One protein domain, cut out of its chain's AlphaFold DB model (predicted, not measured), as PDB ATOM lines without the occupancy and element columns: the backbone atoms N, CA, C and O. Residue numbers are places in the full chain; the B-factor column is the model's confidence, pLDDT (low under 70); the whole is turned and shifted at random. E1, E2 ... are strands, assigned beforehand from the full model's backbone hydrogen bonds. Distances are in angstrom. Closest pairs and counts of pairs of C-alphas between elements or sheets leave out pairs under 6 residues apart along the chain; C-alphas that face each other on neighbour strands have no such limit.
ATOM      1  N   THR A  86      22.200  93.979 -10.849       83.81
ATOM      2  CA  THR A  86      21.241  93.398  -9.898       83.81
ATOM      3  C   THR A  86      21.073  91.894 -10.112       83.81
ATOM      4  O   THR A  86      20.997  91.150  -9.138       83.81
ATOM      5  N   ALA A  87      21.108  91.420 -11.363       83.69
ATOM      6  CA  ALA A  87      21.043  89.997 -11.695       83.69
ATOM      7  C   ALA A  87      22.339  89.224 -11.378       83.69
ATOM      8  O   ALA A  87      22.336  87.992 -11.402       83.69
ATOM      9  N   ALA A  88      23.442  89.927 -11.102       86.94
ATOM     10  CA  ALA A  88      24.745  89.353 -10.759       86.94
ATOM     11  C   ALA A  88      25.057  89.406  -9.246       86.94
ATOM     12  O   ALA A  88      26.076  88.860  -8.796       86.94
ATOM     13  N   LEU A  89      24.194  90.044  -8.445       88.12
ATOM     14  CA  LEU A  89      24.315  90.034  -6.990       88.12
ATOM     15  C   LEU A  89      24.063  88.628  -6.447       88.12
ATOM     16  O   LEU A  89      23.138  87.931  -6.861       88.12
ATOM     17  N   ALA A  90      24.889  88.226  -5.484       88.31
ATOM     18  CA  ALA A  90      24.612  87.020  -4.719       88.31
ATOM     19  C   ALA A  90      23.440  87.278  -3.761       88.31
ATOM     20  O   ALA A  90      23.290  88.389  -3.247       88.31
ATOM     21  N   GLY A  91      22.637  86.240  -3.514       90.06
ATOM     22  CA  GLY A  91      21.615  86.268  -2.473       90.06
ATOM     23  C   GLY A  91      22.219  86.350  -1.070       90.06
ATOM     24  O   GLY A  91      23.423  86.161  -0.877       90.06
ATOM     25  N   CYS A  92      21.364  86.631  -0.091       91.19
ATOM     26  CA  CYS A  92      21.735  86.588   1.316       91.19
ATOM     27  C   CYS A  92      21.920  85.142   1.803       91.19
ATOM     28  O   CYS A  92      21.291  84.235   1.255       91.19
ATOM     29  N   PRO A  93      22.794  84.905   2.796       89.56
ATOM     30  CA  PRO A  93      23.169  83.552   3.202       89.56
ATOM     31  C   PRO A  93      22.073  82.805   3.969       89.56
ATOM     32  O   PRO A  93      22.126  81.577   4.023       89.56
ATOM     33  N   PHE A  94      21.099  83.509   4.558       88.38
ATOM     34  CA  PHE A  94      20.019  82.891   5.324       88.38
ATOM     35  C   PHE A  94      18.645  83.077   4.682       88.38
ATOM     36  O   PHE A  94      18.339  84.112   4.088       88.38
ATOM     37  N   ASP A  95      17.797  82.063   4.857       89.31
ATOM     38  CA  ASP A  95      16.426  82.060   4.359       89.31
ATOM     39  C   ASP A  95      15.615  83.227   4.934       89.31
ATOM     40  O   ASP A  95      15.696  83.559   6.118       89.31
ATOM     41  N   GLY A  96      14.808  83.852   4.076       88.56
ATOM     42  CA  GLY A  96      13.985  85.007   4.436       88.56
ATOM     43  C   GLY A  96      14.748  86.333   4.515       88.56
ATOM     44  O   GLY A  96      14.114  87.366   4.731       88.56
ATOM     45  N   GLN A  97      16.070  86.340   4.313       92.38
ATOM     46  CA  GLN A  97      16.815  87.582   4.137       92.38
ATOM     47  C   GLN A  97      16.690  88.112   2.707       92.38
ATOM     48  O   GLN A  97      16.735  87.369   1.726       92.38
ATOM     49  N   GLU A  98      16.612  89.432   2.593       92.56
ATOM     50  CA  GLU A  98      16.568  90.160   1.336       92.56
ATOM     51  C   GLU A  98      17.830  91.003   1.189       92.56
ATOM     52  O   GLU A  98      18.327  91.600   2.150       92.56
ATOM     53  N   VAL A  99      18.341  91.074  -0.039       93.00
ATOM     54  CA  VAL A  99      19.450  91.964  -0.374       93.00
ATOM     55  C   VAL A  99      18.968  93.410  -0.323       93.00
ATOM     56  O   VAL A  99      18.030  93.785  -1.024       93.00
ATOM     57  N   GLN A 100      19.662  94.245   0.446       92.75
ATOM     58  CA  GLN A 100      19.445  95.687   0.481       92.75
ATOM     59  C   GLN A 100      20.625  96.419  -0.142       92.75
ATOM     60  O   GLN A 100      21.745  96.369   0.366       92.75
ATOM     61  N   VAL A 101      20.374  97.137  -1.235       94.19
ATOM     62  CA  VAL A 101      21.377  98.015  -1.844       94.19
ATOM     63  C   VAL A 101      21.460  99.300  -1.029       94.19
ATOM     64  O   VAL A 101      20.513 100.081  -0.984       94.19
ATOM     65  N   GLN A 102      22.612  99.532  -0.406       93.94
ATOM     66  CA  GLN A 102      22.890 100.748   0.358       93.94
ATOM     67  C   GLN A 102      23.363 101.878  -0.561       93.94
ATOM     68  O   GLN A 102      23.036 103.047  -0.348       93.94
ATOM     69  N   LYS A 103      24.145 101.546  -1.596       94.75
ATOM     70  CA  LYS A 103      24.631 102.520  -2.576       94.75
ATOM     71  C   LYS A 103      24.993 101.860  -3.901       94.75
ATOM     72  O   LYS A 103      25.579 100.786  -3.920       94.75
ATOM     73  N   LEU A 104      24.722 102.579  -4.985       93.50
ATOM     74  CA  LEU A 104      25.304 102.357  -6.305       93.50
ATOM     75  C   LEU A 104      26.190 103.556  -6.667       93.50
ATOM     76  O   LEU A 104      25.788 104.707  -6.455       93.50
ATOM     77  N   VAL A 105      27.378 103.286  -7.200       94.06
ATOM     78  CA  VAL A 105      28.263 104.273  -7.828       94.06
ATOM     79  C   VAL A 105      28.657 103.745  -9.201       94.06
ATOM     80  O   VAL A 105      29.092 102.604  -9.303       94.06
ATOM     81  N   MET A 106      28.503 104.584 -10.222       93.25
ATOM     82  CA  MET A 106      28.971 104.319 -11.580       93.25
ATOM     83  C   MET A 106      30.269 105.086 -11.807       93.25
ATOM     84  O   MET A 106      30.308 106.286 -11.514       93.25
ATOM     85  N   ALA A 107      31.322 104.393 -12.234       93.81
ATOM     86  CA  ALA A 107      32.591 105.003 -12.616       93.81
ATOM     87  C   ALA A 107      33.469 104.010 -13.381       93.81
ATOM     88  O   ALA A 107      33.550 102.848 -12.991       93.81
ATOM     89  N   ASP A 108      34.197 104.491 -14.383       94.44
ATOM     90  CA  ASP A 108      35.284 103.756 -15.038       94.44
ATOM     91  C   ASP A 108      36.476 103.546 -14.075       94.44
ATOM     92  O   ASP A 108      37.372 104.389 -13.945       94.44
ATOM     93  N   VAL A 109      36.464 102.434 -13.333       95.50
ATOM     94  CA  VAL A 109      37.558 102.044 -12.418       95.50
ATOM     95  C   VAL A 109      38.565 101.127 -13.098       95.50
ATOM     96  O   VAL A 109      39.705 101.018 -12.626       95.50
ATOM     97  N   THR A 110      38.166 100.474 -14.187       94.56
ATOM     98  CA  THR A 110      39.042  99.617 -14.989       94.56
ATOM     99  C   THR A 110      39.936 100.406 -15.947       94.56
ATOM    100  O   THR A 110      41.027  99.931 -16.278       94.56
ATOM    101  N   GLY A 111      39.545 101.628 -16.301       93.44
ATOM    102  CA  GLY A 111      40.228 102.508 -17.247       93.44
ATOM    103  C   GLY A 111      39.967 102.141 -18.708       93.44
ATOM    104  O   GLY A 111      40.810 102.442 -19.557       93.44
ATOM    105  N   ASP A 112      38.869 101.443 -19.002       90.56
ATOM    106  CA  ASP A 112      38.529 100.972 -20.349       90.56
ATOM    107  C   ASP A 112      37.557 101.901 -21.101       90.56
ATOM    108  O   ASP A 112      37.258 101.671 -22.278       90.56
ATOM    109  N   GLY A 113      37.129 102.992 -20.460       90.38
ATOM    110  CA  GLY A 113      36.203 103.975 -21.012       90.38
ATOM    111  C   GLY A 113      34.726 103.626 -20.823       90.38
ATOM    112  O   GLY A 113      33.879 104.357 -21.349       90.38
ATOM    113  N   VAL A 114      34.397 102.553 -20.099       89.44
ATOM    114  CA  VAL A 114      33.026 102.165 -19.745       89.44
ATOM    115  C   VAL A 114      32.847 102.226 -18.229       89.44
ATOM    116  O   VAL A 114      33.675 101.757 -17.459       89.44
ATOM    117  N   ASP A 115      31.734 102.809 -17.779       91.81
ATOM    118  CA  ASP A 115      31.449 102.892 -16.349       91.81
ATOM    119  C   ASP A 115      31.159 101.507 -15.748       91.81
ATOM    120  O   ASP A 115      30.205 100.824 -16.133       91.81
ATOM    121  N   ASP A 116      31.928 101.140 -14.726       92.94
ATOM    122  CA  ASP A 116      31.696  99.969 -13.888       92.94
ATOM    123  C   ASP A 116      30.701 100.284 -12.762       92.94
ATOM    124  O   ASP A 116      30.613 101.412 -12.261       92.94
ATOM    125  N   ALA A 117      29.981  99.263 -12.299       93.88
ATOM    126  CA  ALA A 117      29.051  99.384 -11.182       93.88
ATOM    127  C   ALA A 117      29.710  98.970  -9.860       93.88
ATOM    128  O   ALA A 117      30.010  97.799  -9.627       93.88
ATOM    129  N   LEU A 118      29.869  99.926  -8.946       95.62
ATOM    130  CA  LEU A 118      30.248  99.693  -7.556       95.62
ATOM    131  C   LEU A 118      28.988  99.640  -6.693       95.62
ATOM    132  O   LEU A 118      28.326 100.657  -6.459       95.62
ATOM    133  N   VAL A 119      28.676  98.457  -6.179       95.69
ATOM    134  CA  VAL A 119      27.450  98.187  -5.426       95.69
ATOM    135  C   VAL A 119      27.799  97.902  -3.973       95.69
ATOM    136  O   VAL A 119      28.386  96.868  -3.659       95.69
ATOM    137  N   ALA A 120      27.409  98.806  -3.077       95.75
ATOM    138  CA  ALA A 120      27.382  98.544  -1.647       95.75
ATOM    139  C   ALA A 120      26.036  97.919  -1.273       95.75
ATOM    140  O   ALA A 120      24.982  98.505  -1.547       95.75
ATOM    141  N   ARG A 121      26.058  96.753  -0.629       94.31
ATOM    142  CA  ARG A 121      24.850  96.064  -0.169       94.31
ATOM    143  C   ARG A 121      25.013  95.469   1.221       94.31
ATOM    144  O   ARG A 121      26.124  95.190   1.659       94.31
ATOM    145  N   THR A 122      23.891  95.175   1.850       93.25
ATOM    146  CA  THR A 122      23.782  94.369   3.066       93.25
ATOM    147  C   THR A 122      22.604  93.395   2.926       93.25
ATOM    148  O   THR A 122      21.959  93.346   1.873       93.25
ATOM    149  N   CYS A 123      22.334  92.608   3.961       92.38
ATOM    150  CA  CYS A 123      21.187  91.713   4.057       92.38
ATOM    151  C   CYS A 123      20.239  92.171   5.165       92.38
ATOM    152  O   CYS A 123      20.683  92.684   6.196       92.38
ATOM    153  N   THR A 124      18.932  91.981   4.972       91.12
ATOM    154  CA  THR A 124      17.955  92.224   6.041       91.12
ATOM    155  C   THR A 124      18.247  91.354   7.261       91.12
ATOM    156  O   THR A 124      18.757  90.237   7.175       91.12
ATOM    157  N   THR A 125      17.918  91.876   8.434       84.81
ATOM    158  CA  THR A 125      18.146  91.225   9.724       84.81
ATOM    159  C   THR A 125      17.168  91.787  10.745       84.81
ATOM    160  O   THR A 125      16.740  92.935  10.635       84.81
ATOM    161  N   THR A 126      16.787  90.975  11.729       73.38
ATOM    162  CA  THR A 126      15.786  91.336  12.741       73.38
ATOM    163  C   THR A 126      16.392  91.803  14.063       73.38
ATOM    164  O   THR A 126      15.671  92.368  14.880       73.38
ATOM    165  N   THR A 127      17.684  91.558  14.311       67.81
ATOM    166  CA  THR A 127      18.291  91.751  15.647       67.81
ATOM    167  C   THR A 127      19.615  92.505  15.631       67.81
ATOM    168  O   THR A 127      19.840  93.370  16.473       67.81
ATOM    169  N   THR A 128      20.524  92.188  14.710       74.69
ATOM    170  CA  THR A 128      21.848  92.818  14.604       74.69
ATOM    171  C   THR A 128      22.170  93.032  13.142       74.69
ATOM    172  O   THR A 128      21.898  92.151  12.335       74.69
ATOM    173  N   HIS A 129      22.714  94.202  12.814       79.44
ATOM    174  CA  HIS A 129      23.107  94.577  11.461       79.44
ATOM    175  C   HIS A 129      23.926  93.465  10.783       79.44
ATOM    176  O   HIS A 129      24.767  92.813  11.403       79.44
ATOM    177  N   TRP A 130      23.654  93.251   9.501       87.00
ATOM    178  CA  TRP A 130      24.461  92.371   8.674       87.00
ATOM    179  C   TRP A 130      25.631  93.183   8.105       87.00
ATOM    180  O   TRP A 130      25.401  94.324   7.675       87.00
ATOM    181  N   PRO A 131      26.873  92.668   8.099       90.19
ATOM    182  CA  PRO A 131      27.982  93.421   7.542       90.19
ATOM    183  C   PRO A 131      27.729  93.767   6.073       90.19
ATOM    184  O   PRO A 131      27.179  92.990   5.289       90.19
ATOM    185  N   SER A 132      28.130  94.967   5.692       93.56
ATOM    186  CA  SER A 132      28.049  95.415   4.317       93.56
ATOM    187  C   SER A 132      29.117  94.742   3.464       93.56
ATOM    188  O   SER A 132      30.257  94.531   3.880       93.56
ATOM    189  N   THR A 133      28.771  94.520   2.205       94.44
ATOM    190  CA  THR A 133      29.714  94.179   1.144       94.44
ATOM    191  C   THR A 133      29.755  95.295   0.113       94.44
ATOM    192  O   THR A 133      28.776  96.016  -0.077       94.44
ATOM    193  N   VAL A 134      30.900  95.456  -0.544       95.94
ATOM    194  CA  VAL A 134      31.059  96.356  -1.691       95.94
ATOM    195  C   VAL A 134      31.631  95.533  -2.823       95.94
ATOM    196  O   VAL A 134      32.735  95.007  -2.700       95.94
ATOM    197  N   GLU A 135      30.883  95.411  -3.907       95.25
ATOM    198  CA  GLU A 135      31.247  94.612  -5.074       95.25
ATOM    199  C   GLU A 135      31.379  95.501  -6.303       95.25
ATOM    200  O   GLU A 135      30.687  96.509  -6.416       95.25
ATOM    201  N   VAL A 136      32.276  95.123  -7.209       95.44
ATOM    202  CA  VAL A 136      32.485  95.821  -8.479       95.44
ATOM    203  C   VAL A 136      32.079  94.901  -9.616       95.44
ATOM    204  O   VAL A 136      32.527  93.749  -9.669       95.44
ATOM    205  N   PHE A 137      31.251  95.409 -10.517       94.25
ATOM    206  CA  PHE A 137      30.790  94.723 -11.712       94.25
ATOM    207  C   PHE A 137      31.217  95.493 -12.952       94.25
ATOM    208  O   PHE A 137      31.069  96.709 -13.014       94.25
ATOM    209  N   ASP A 138      31.730  94.745 -13.914       90.88
ATOM    210  CA  ASP A 138      32.161  95.219 -15.220       90.88
ATOM    211  C   ASP A 138      30.985  95.792 -16.019       90.88
ATOM    212  O   ASP A 138      29.971  95.115 -16.216       90.88
ATOM    213  N   GLY A 139      31.130  97.027 -16.493       84.56
ATOM    214  CA  GLY A 139      30.109  97.706 -17.292       84.56
ATOM    215  C   GLY A 139      29.987  97.209 -18.734       84.56
ATOM    216  O   GLY A 139      28.975  97.471 -19.393       84.56
ATOM    217  N   THR A 140      30.977  96.471 -19.236       74.62
ATOM    218  CA  THR A 140      31.034  96.010 -20.633       74.62
ATOM    219  C   THR A 140      30.190  94.757 -20.887       74.62
ATOM    220  O   THR A 140      29.811  94.461 -22.024       74.62
ATOM    221  N   THR A 141      29.839  94.012 -19.836       64.19
ATOM    222  CA  THR A 141      29.226  92.681 -19.937       64.19
ATOM    223  C   THR A 141      27.697  92.706 -19.775       64.19
ATOM    224  O   THR A 141      27.146  92.205 -18.806       64.19
ATOM    225  N   GLY A 142      26.986  93.225 -20.784       67.06
ATOM    226  CA  GLY A 142      25.517  93.197 -20.981       67.06
ATOM    227  C   GLY A 142      24.601  92.719 -19.826       67.06
ATOM    228  O   GLY A 142      24.522  93.324 -18.759       67.06
ATOM    229  N   ALA A 143      23.803  91.667 -20.060       68.94
ATOM    230  CA  ALA A 143      22.707  91.267 -19.159       68.94
ATOM    231  C   ALA A 143      23.143  90.540 -17.868       68.94
ATOM    232  O   ALA A 143      22.312  90.300 -16.992       68.94
ATOM    233  N   LYS A 144      24.414  90.142 -17.760       72.50
ATOM    234  CA  LYS A 144      24.999  89.489 -16.580       72.50
ATOM    235  C   LYS A 144      26.439  89.971 -16.438       72.50
ATOM    236  O   LYS A 144      27.346  89.274 -16.903       72.50
ATOM    237  N   PRO A 145      26.641  91.154 -15.843       85.75
ATOM    238  CA  PRO A 145      27.962  91.732 -15.779       85.75
ATOM    239  C   PRO A 145      28.894  90.879 -14.925       85.75
ATOM    240  O   PRO A 145      28.500  90.273 -13.920       85.75
ATOM    241  N   LYS A 146      30.149  90.801 -15.356       89.94
ATOM    242  CA  LYS A 146      31.195  90.056 -14.669       89.94
ATOM    243  C   LYS A 146      31.532  90.772 -13.365       89.94
ATOM    244  O   LYS A 146      31.853  91.953 -13.358       89.94
ATOM    245  N   ARG A 147      31.547  90.042 -12.249       92.56
ATOM    246  CA  ARG A 147      32.090  90.571 -10.993       92.56
ATOM    247  C   ARG A 147      33.612  90.678 -11.097       92.56
ATOM    248  O   ARG A 147      34.290  89.669 -11.282       92.56
ATOM    249  N   LEU A 148      34.135  91.889 -10.959       93.75
ATOM    250  CA  LEU A 148      35.567  92.194 -10.975       93.75
ATOM    251  C   LEU A 148      36.215  92.006  -9.600       93.75
ATOM    252  O   LEU A 148      37.398  91.690  -9.506       93.75
ATOM    253  N   GLY A 149      35.445  92.172  -8.523       93.50
ATOM    254  CA  GLY A 149      35.924  91.903  -7.174       93.50
ATOM    255  C   GLY A 149      34.916  92.230  -6.079       93.50
ATOM    256  O   GLY A 149      33.901  92.886  -6.311       93.50
ATOM    257  N   THR A 150      35.236  91.780  -4.868       94.25
ATOM    258  CA  THR A 150      34.554  92.159  -3.628       94.25
ATOM    259  C   THR A 150      35.555  92.935  -2.779       94.25
ATOM    260  O   THR A 150      36.525  92.371  -2.278       94.25
ATOM    261  N   LEU A 151      35.356  94.248  -2.673       94.44
ATOM    262  CA  LEU A 151      36.256  95.168  -1.981       94.44
ATOM    263  C   LEU A 151      36.054  95.075  -0.471       94.44
ATOM    264  O   LEU A 151      36.993  94.819   0.279       94.44
ATOM    265  N   LEU A 152      34.810  95.255  -0.030       91.38
ATOM    266  CA  LEU A 152      34.418  95.110   1.366       91.38
ATOM    267  C   LEU A 152      33.772  93.736   1.537       91.38
ATOM    268  O   LEU A 152      32.812  93.424   0.832       91.38
ATOM    269  N   ALA A 153      34.320  92.925   2.436       81.00
ATOM    270  CA  ALA A 153      33.854  91.576   2.725       81.00
ATOM    271  C   ALA A 153      33.846  91.331   4.237       81.00
ATOM    272  O   ALA A 153      34.611  91.953   4.976       81.00
ATOM    273  N   GLU A 154      33.038  90.360   4.657       66.88
ATOM    274  CA  GLU A 154      32.875  89.911   6.050       66.88
ATOM    275  C   GLU A 154      34.154  89.327   6.671       66.88
ATOM    276  O   GLU A 154      34.221  89.127   7.873       66.88
ATOM    277  N   ALA A 155      35.181  89.056   5.860       56.72
ATOM    278  CA  ALA A 155      36.358  88.277   6.243       56.72
ATOM    279  C   ALA A 155      37.297  88.947   7.265       56.72
ATOM    280  O   ALA A 155      38.283  88.333   7.662       56.72
ATOM    281  N   ASN A 156      37.039  90.193   7.664       62.75
ATOM    282  CA  ASN A 156      37.781  90.834   8.743       62.75
ATOM    283  C   ASN A 156      36.821  90.933   9.933       62.75
ATOM    284  O   ASN A 156      35.733  91.484   9.765       62.75
ATOM    285  N   ASP A 157      37.228  90.460  11.115       76.06
ATOM    286  CA  ASP A 157      36.435  90.426  12.367       76.06
ATOM    287  C   ASP A 157      35.864  91.797  12.813       76.06
ATOM    288  O   ASP A 157      35.182  91.911  13.826       76.06
ATOM    289  N   GLU A 158      36.138  92.853  12.047       87.31
ATOM    290  CA  GLU A 158      35.643  94.216  12.199       87.31
ATOM    291  C   GLU A 158      34.161  94.381  11.820       87.31
ATOM    292  O   GLU A 158      33.594  95.421  12.145       87.31
ATOM    293  N   GLY A 159      33.539  93.421  11.118       89.00
ATOM    294  CA  GLY A 159      32.108  93.450  10.763       89.00
ATOM    295  C   GLY A 159      31.662  94.765  10.100       89.00
ATOM    296  O   GLY A 159      30.861  95.500  10.678       89.00
ATOM    297  N   PRO A 160      32.209  95.124   8.926       92.44
ATOM    298  CA  PRO A 160      32.129  96.492   8.442       92.44
ATOM    299  C   PRO A 160      30.720  96.887   7.975       92.44
ATOM    300  O   PRO A 160      30.096  96.178   7.195       92.44
ATOM    301  N   TRP A 161      30.252  98.072   8.364       93.75
ATOM    302  CA  TRP A 161      29.042  98.723   7.860       93.75
ATOM    303  C   TRP A 161      29.397  99.848   6.889       93.75
ATOM    304  O   TRP A 161      30.104 100.788   7.250       93.75
ATOM    305  N   TYR A 162      28.900  99.789   5.659       95.56
ATOM    306  CA  TYR A 162      29.183 100.780   4.625       95.56
ATOM    307  C   TYR A 162      28.683 102.182   5.009       95.56
ATOM    308  O   TYR A 162      27.547 102.359   5.444       95.56
ATOM    309  N   VAL A 163      29.524 103.195   4.786       96.56
ATOM    310  CA  VAL A 163      29.188 104.610   5.011       96.56
ATOM    311  C   VAL A 163      29.237 105.391   3.705       96.56
ATOM    312  O   VAL A 163      28.292 106.101   3.362       96.56
ATOM    313  N   SER A 164      30.345 105.297   2.973       97.06
ATOM    314  CA  SER A 164      30.494 105.970   1.683       97.06
ATOM    315  C   SER A 164      31.597 105.352   0.834       97.06
ATOM    316  O   SER A 164      32.478 104.654   1.332       97.06
ATOM    317  N   SER A 165      31.572 105.647  -0.460       97.25
ATOM    318  CA  SER A 165      32.650 105.353  -1.391       97.25
ATOM    319  C   SER A 165      32.947 106.562  -2.268       97.25
ATOM    320  O   SER A 165      32.111 107.448  -2.458       97.25
ATOM    321  N   SER A 166      34.168 106.603  -2.787       97.00
ATOM    322  CA  SER A 166      34.598 107.558  -3.803       97.00
ATOM    323  C   SER A 166      35.582 106.887  -4.748       97.00
ATOM    324  O   SER A 166      36.395 106.069  -4.311       97.00
ATOM    325  N   VAL A 167      35.546 107.292  -6.011       97.38
ATOM    326  CA  VAL A 167      36.438 106.802  -7.061       97.38
ATOM    327  C   VAL A 167      37.323 107.949  -7.544       97.38
ATOM    328  O   VAL A 167      36.847 109.071  -7.703       97.38
ATOM    329  N   SER A 168      38.612 107.674  -7.735       96.50
ATOM    330  CA  SER A 168      39.570 108.592  -8.357       96.50
ATOM    331  C   SER A 168      40.511 107.791  -9.251       96.50
ATOM    332  O   SER A 168      41.381 107.070  -8.751       96.50
ATOM    333  N   GLY A 169      40.287 107.863 -10.567       94.25
ATOM    334  CA  GLY A 169      40.876 106.923 -11.526       94.25
ATOM    335  C   GLY A 169      40.595 105.475 -11.109       94.25
ATOM    336  O   GLY A 169      39.511 105.160 -10.628       94.25
ATOM    337  N   SER A 170      41.612 104.618 -11.164       95.81
ATOM    338  CA  SER A 170      41.511 103.201 -10.779       95.81
ATOM    339  C   SER A 170      41.579 102.936  -9.267       95.81
ATOM    340  O   SER A 170      41.818 101.799  -8.844       95.81
ATOM    341  N   VAL A 171      41.431 103.972  -8.430       97.62
ATOM    342  CA  VAL A 171      41.462 103.846  -6.967       97.62
ATOM    343  C   VAL A 171      40.073 104.044  -6.379       97.62
ATOM    344  O   VAL A 171      39.484 105.124  -6.458       97.62
ATOM    345  N   VAL A 172      39.596 103.016  -5.683       98.31
ATOM    346  CA  VAL A 172      38.345 103.044  -4.925       98.31
ATOM    347  C   VAL A 172      38.663 103.243  -3.452       98.31
ATOM    348  O   VAL A 172      39.395 102.460  -2.849       98.31
ATOM    349  N   THR A 173      38.095 104.283  -2.850       98.25
ATOM    350  CA  THR A 173      38.131 104.485  -1.397       98.25
ATOM    351  C   THR A 173      36.772 104.132  -0.815       98.25
ATOM    352  O   THR A 173      35.764 104.688  -1.245       98.25
ATOM    353  N   VAL A 174      36.742 103.240   0.174       97.94
ATOM    354  CA  VAL A 174      35.529 102.841   0.901       97.94
ATOM    355  C   VAL A 174      35.677 103.253   2.358       97.94
ATOM    356  O   VAL A 174      36.668 102.921   3.008       97.94
ATOM    357  N   LYS A 175      34.686 103.970   2.882       97.44
ATOM    358  CA  LYS A 175      34.551 104.277   4.304       97.44
ATOM    359  C   LYS A 175      33.478 103.391   4.908       97.44
ATOM    360  O   LYS A 175      32.390 103.255   4.344       97.44
ATOM    361  N   ALA A 176      33.788 102.836   6.068       96.50
ATOM    362  CA  ALA A 176      32.899 101.973   6.819       96.50
ATOM    363  C   ALA A 176      32.977 102.280   8.317       96.50
ATOM    364  O   ALA A 176      33.936 102.894   8.798       96.50
ATOM    365  N   TYR A 177      31.962 101.848   9.050       95.25
ATOM    366  CA  TYR A 177      32.049 101.645  10.489       95.25
ATOM    367  C   TYR A 177      32.330 100.179  10.787       95.25
ATOM    368  O   TYR A 177      32.120  99.340   9.925       95.25
ATOM    369  N   GLY A 178      32.824  99.869  11.977       93.44
ATOM    370  CA  GLY A 178      33.046  98.489  12.397       93.44
ATOM    371  C   GLY A 178      33.317  98.388  13.889       93.44
ATOM    372  O   GLY A 178      33.153  99.364  14.626       93.44
ATOM    373  N   TYR A 179      33.749  97.213  14.315       92.06
ATOM    374  CA  TYR A 179      33.910  96.835  15.713       92.06
ATOM    375  C   TYR A 179      35.376  96.596  16.031       92.06
ATOM    376  O   TYR A 179      36.058  95.840  15.341       92.06
ATOM    377  N   SER A 180      35.875  97.231  17.089       90.69
ATOM    378  CA  SER A 180      37.151  96.838  17.668       90.69
ATOM    379  C   SER A 180      36.999  95.514  18.412       90.69
ATOM    380  O   SER A 180      35.896  95.100  18.780       90.69
ATOM    381  N   ALA A 181      38.122  94.823  18.615       84.94
ATOM    382  CA  ALA A 181      38.122  93.567  19.346       84.94
ATOM    383  C   ALA A 181      37.438  93.747  20.714       84.94
ATOM    384  O   ALA A 181      37.753  94.677  21.458       84.94
ATOM    385  N   HIS A 182      36.519  92.835  21.039       81.44
ATOM    386  CA  HIS A 182      35.738  92.810  22.284       81.44
ATOM    387  C   HIS A 182      34.664  93.902  22.444       81.44
ATOM    388  O   HIS A 182      34.055  93.990  23.513       81.44
ATOM    389  N   THR A 183      34.373  94.700  21.413       81.25
ATOM    390  CA  THR A 183      33.244  95.641  21.447       81.25
ATOM    391  C   THR A 183      31.913  94.908  21.219       81.25
ATOM    392  O   THR A 183      31.819  94.078  20.311       81.25
ATOM    393  N   PRO A 184      30.851  95.196  22.001       79.62
ATOM    394  CA  PRO A 184      29.525  94.642  21.742       79.62
ATOM    395  C   PRO A 184      29.027  94.982  20.331       79.62
ATOM    396  O   PRO A 184      29.045  96.144  19.927       79.62
ATOM    397  N   LEU A 185      28.476  93.992  19.621       80.69
ATOM    398  CA  LEU A 185      27.988  94.141  18.238       80.69
ATOM    399  C   LEU A 185      26.853  95.175  18.075       80.69
ATOM    400  O   LEU A 185      26.526  95.586  16.966       80.69
ATOM    401  N   ALA A 186      26.259  95.648  19.170       84.00
ATOM    402  CA  ALA A 186      25.259  96.711  19.140       84.00
ATOM    403  C   ALA A 186      25.854  98.107  18.873       84.00
ATOM    404  O   ALA A 186      25.106  99.018  18.524       84.00
ATOM    405  N   CYS A 187      27.167  98.294  19.055       88.56
ATOM    406  CA  CYS A 187      27.771  99.620  19.053       88.56
ATOM    407  C   CYS A 187      29.112  99.662  18.308       88.56
ATOM    408  O   CYS A 187      30.152  99.428  18.923       88.56
ATOM    409  N   PRO A 188      29.115  99.953  16.995       92.38
ATOM    410  CA  PRO A 188      30.360 100.074  16.254       92.38
ATOM    411  C   PRO A 188      31.178 101.241  16.798       92.38
ATOM    412  O   PRO A 188      30.661 102.337  17.019       92.38
ATOM    413  N   ASP A 189      32.469 101.008  16.987       94.75
ATOM    414  CA  ASP A 189      33.408 101.962  17.569       94.75
ATOM    415  C   ASP A 189      34.646 102.182  16.694       94.75
ATOM    416  O   ASP A 189      35.568 102.880  17.108       94.75
ATOM    417  N   LEU A 190      34.680 101.648  15.471       95.50
ATOM    418  CA  LEU A 190      35.730 101.918  14.491       95.50
ATOM    419  C   LEU A 190      35.216 102.762  13.333       95.50
ATOM    420  O   LEU A 190      34.227 102.424  12.691       95.50
ATOM    421  N   ARG A 191      35.954 103.821  12.995       96.62
ATOM    422  CA  ARG A 191      35.904 104.457  11.674       96.62
ATOM    423  C   ARG A 191      36.989 103.834  10.814       96.62
ATOM    424  O   ARG A 191      38.174 103.981  11.126       96.62
ATOM    425  N   ILE A 192      36.581 103.178   9.737       95.81
ATOM    426  CA  ILE A 192      37.465 102.419   8.864       95.81
ATOM    427  C   ILE A 192      37.514 103.080   7.489       95.81
ATOM    428  O   ILE A 192      36.492 103.488   6.936       95.81
ATOM    429  N   THR A 193      38.714 103.209   6.935       97.31
ATOM    430  CA  THR A 193      38.942 103.619   5.549       97.31
ATOM    431  C   THR A 193      39.774 102.560   4.851       97.31
ATOM    432  O   THR A 193      40.899 102.268   5.254       97.31
ATOM    433  N   TYR A 194      39.223 102.016   3.777       97.19
ATOM    434  CA  TYR A 194      39.903 101.107   2.874       97.19
ATOM    435  C   TYR A 194      40.213 101.826   1.560       97.19
ATOM    436  O   TYR A 194      39.404 102.621   1.075       97.19
ATOM    437  N   LYS A 195      41.363 101.522   0.960       97.62
ATOM    438  CA  LYS A 195      41.671 101.889  -0.426       97.62
ATOM    439  C   LYS A 195      42.000 100.643  -1.224       97.62
ATOM    440  O   LYS A 195      42.736  99.782  -0.741       97.62
ATOM    441  N   TYR A 196      41.483 100.582  -2.441       98.12
ATOM    442  CA  TYR A 196      41.706  99.499  -3.387       98.12
ATOM    443  C   TYR A 196      42.201 100.080  -4.699       98.12
ATOM    444  O   TYR A 196      41.656 101.077  -5.164       98.12
ATOM    445  N   GLY A 197      43.226  99.467  -5.278       97.44
ATOM    446  CA  GLY A 197      43.672  99.760  -6.637       97.44
ATOM    447  C   GLY A 197      43.272  98.628  -7.572       97.44
ATOM    448  O   GLY A 197      43.406  97.459  -7.196       97.44
ATOM    449  N   PHE A 198      42.803  98.971  -8.768       97.12
ATOM    450  CA  PHE A 198      42.638  98.013  -9.856       97.12
ATOM    451  C   PHE A 198      43.923  97.923 -10.680       97.12
ATOM    452  O   PHE A 198      44.450  98.931 -11.149       97.12
ATOM    453  N   SER A 199      44.453  96.713 -10.836       94.56
ATOM    454  CA  SER A 199      45.597  96.444 -11.705       94.56
ATOM    455  C   SER A 199      45.578  94.986 -12.146       94.56
ATOM    456  O   SER A 199      45.147  94.114 -11.392       94.56
ATOM    457  N   ALA A 200      46.025  94.717 -13.376       91.56
ATOM    458  CA  ALA A 200      46.079  93.368 -13.947       91.56
ATOM    459  C   ALA A 200      44.755  92.581 -13.803       91.56
ATOM    460  O   ALA A 200      44.748  91.385 -13.516       91.56
ATOM    461  N   GLY A 201      43.616  93.263 -13.971       91.62
ATOM    462  CA  GLY A 201      42.293  92.639 -13.915       91.62
ATOM    463  C   GLY A 201      41.761  92.345 -12.508       91.62
ATOM    464  O   GLY A 201      40.737  91.675 -12.397       91.62
ATOM    465  N   THR A 202      42.435  92.799 -11.444       94.50
ATOM    466  CA  THR A 202      42.074  92.484 -10.052       94.50
ATOM    467  C   THR A 202      42.122  93.720  -9.155       94.50
ATOM    468  O   THR A 202      43.006  94.569  -9.277       94.50
ATOM    469  N   PHE A 203      41.200  93.796  -8.194       96.00
ATOM    470  CA  PHE A 203      41.274  94.761  -7.099       96.00
ATOM    471  C   PHE A 203      42.148  94.247  -5.959       96.00
ATOM    472  O   PHE A 203      41.910  93.169  -5.420       96.00
ATOM    473  N   THR A 204      43.111  95.059  -5.531       95.62
ATOM    474  CA  THR A 204      43.946  94.777  -4.356       95.62
ATOM    475  C   THR A 204      43.777  95.884  -3.327       95.62
ATOM    476  O   THR A 204      43.830  97.066  -3.670       95.62
ATOM    477  N   ARG A 205      43.597  95.519  -2.053       95.44
ATOM    478  CA  ARG A 205      43.583  96.485  -0.945       95.44
ATOM    479  C   ARG A 205      44.981  97.081  -0.769       95.44
ATOM    480  O   ARG A 205      45.903  96.381  -0.370       95.44
ATOM    481  N   THR A 206      45.125  98.373  -1.037       96.44
ATOM    482  CA  THR A 206      46.390  99.118  -0.925       96.44
ATOM    483  C   THR A 206      46.523  99.858   0.402       96.44
ATOM    484  O   THR A 206      47.628 100.205   0.807       96.44
ATOM    485  N   SER A 207      45.412 100.110   1.098       96.12
ATOM    486  CA  SER A 207      45.421 100.742   2.418       96.12
ATOM    487  C   SER A 207      44.243 100.279   3.268       96.12
ATOM    488  O   SER A 207      43.141 100.063   2.758       96.12
ATOM    489  N   HIS A 208      44.484 100.163   4.571       95.12
ATOM    490  CA  HIS A 208      43.483  99.964   5.613       95.12
ATOM    491  C   HIS A 208      43.867 100.836   6.802       95.12
ATOM    492  O   HIS A 208      45.004 100.800   7.269       95.12
ATOM    493  N   GLN A 209      42.930 101.663   7.246       96.06
ATOM    494  CA  GLN A 209      43.083 102.505   8.422       96.06
ATOM    495  C   GLN A 209      41.840 102.350   9.281       96.06
ATOM    496  O   GLN A 209      40.739 102.614   8.802       96.06
ATOM    497  N   ALA A 210      42.022 101.975  10.541       95.12
ATOM    498  CA  ALA A 210      40.959 101.917  11.531       95.12
ATOM    499  C   ALA A 210      41.283 102.879  12.676       95.12
ATOM    500  O   ALA A 210      42.403 102.919  13.183       95.12
ATOM    501  N   THR A 211      40.300 103.681  13.074       96.31
ATOM    502  CA  THR A 211      40.431 104.631  14.183       96.31
ATOM    503  C   THR A 211      39.284 104.443  15.151       96.31
ATOM    504  O   THR A 211      38.124 104.397  14.742       96.31
ATOM    505  N   LYS A 212      39.609 104.338  16.440       95.75
ATOM    506  CA  LYS A 212      38.607 104.167  17.484       95.75
ATOM    507  C   LYS A 212      37.848 105.474  17.710       95.75
ATOM    508  O   LYS A 212      38.449 106.530  17.915       95.75
ATOM    509  N   ALA A 213      36.529 105.403  17.647       95.38
ATOM    510  CA  ALA A 213      35.633 106.476  18.026       95.38
ATOM    511  C   ALA A 213      35.469 106.503  19.552       95.38
ATOM    512  O   ALA A 213      35.585 105.482  20.226       95.38
TER     513      ALA A 213
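AT A GLANCE: This is residues 86 to 213 of the 220 residues of an uncharacterized protein of Actinoplanes ianthinogenes (UniProt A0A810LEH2). Two twisted four-stranded sheets, E5 E6 E7 E8 and E1 E2 E3 E4, stand face to face as a sandwich, their strands running nearly along one another. The opening stretch, residues 86 to 98, has no named element. The printed part has 128 residues, is all strand, and holds E1 to E8 in chain order. Each sheet is an antiparallel meander, each strand the neighbour of the one before. The whole is compact, radius of gyration of the C-alphas 14.8 A, and flat, spanning 44 by 34 by 19 A.

IN THESE COORDINATES: E5 is residues 161 to 168, E6 171 to 178, E7 190 to 199, 28.5 A long, and E8 202 to 212, 30.1 A, ending at C-alpha 212 (38.607, 104.167, 17.484). E1, residues 99 to 107, begins at C-alpha 99 (19.450, 91.964, -0.374) and bends by 64 degrees at residue 102. E2 is residues 116 to 123, E3 133 to 137 and E4 147 to 152.

HOW THE PARTS SIT: E5 and E8 are the edge strands of the strongly twisted sheet E5 E6 E7 E8. Its hairpins pair N 166 with O 173 at 2.9 A, N 174 with O 194 at 2.9 A, and N 193 with O 209 at 2.8 A. In the other sheet, also strongly twisted, N 105 and O 118 are 2.9 A apart, N 119 and O 135 2.8 A, and N 136 and O 149 2.9 A. The sheets' strands stand at 18 degrees. The closest C-alphas of E4 and E8 are those of Gly 149 and Phe 203, 6.1 A; E5 and E8 are apart.

THE WHOLE: The C-alphas farthest apart are those of Gly 113 and His 182, 44.7 A. The printed part has no cut. The link E6 to E7 is long. Residues 127, 141 to 143 and 154 to 156 have pLDDT under 70.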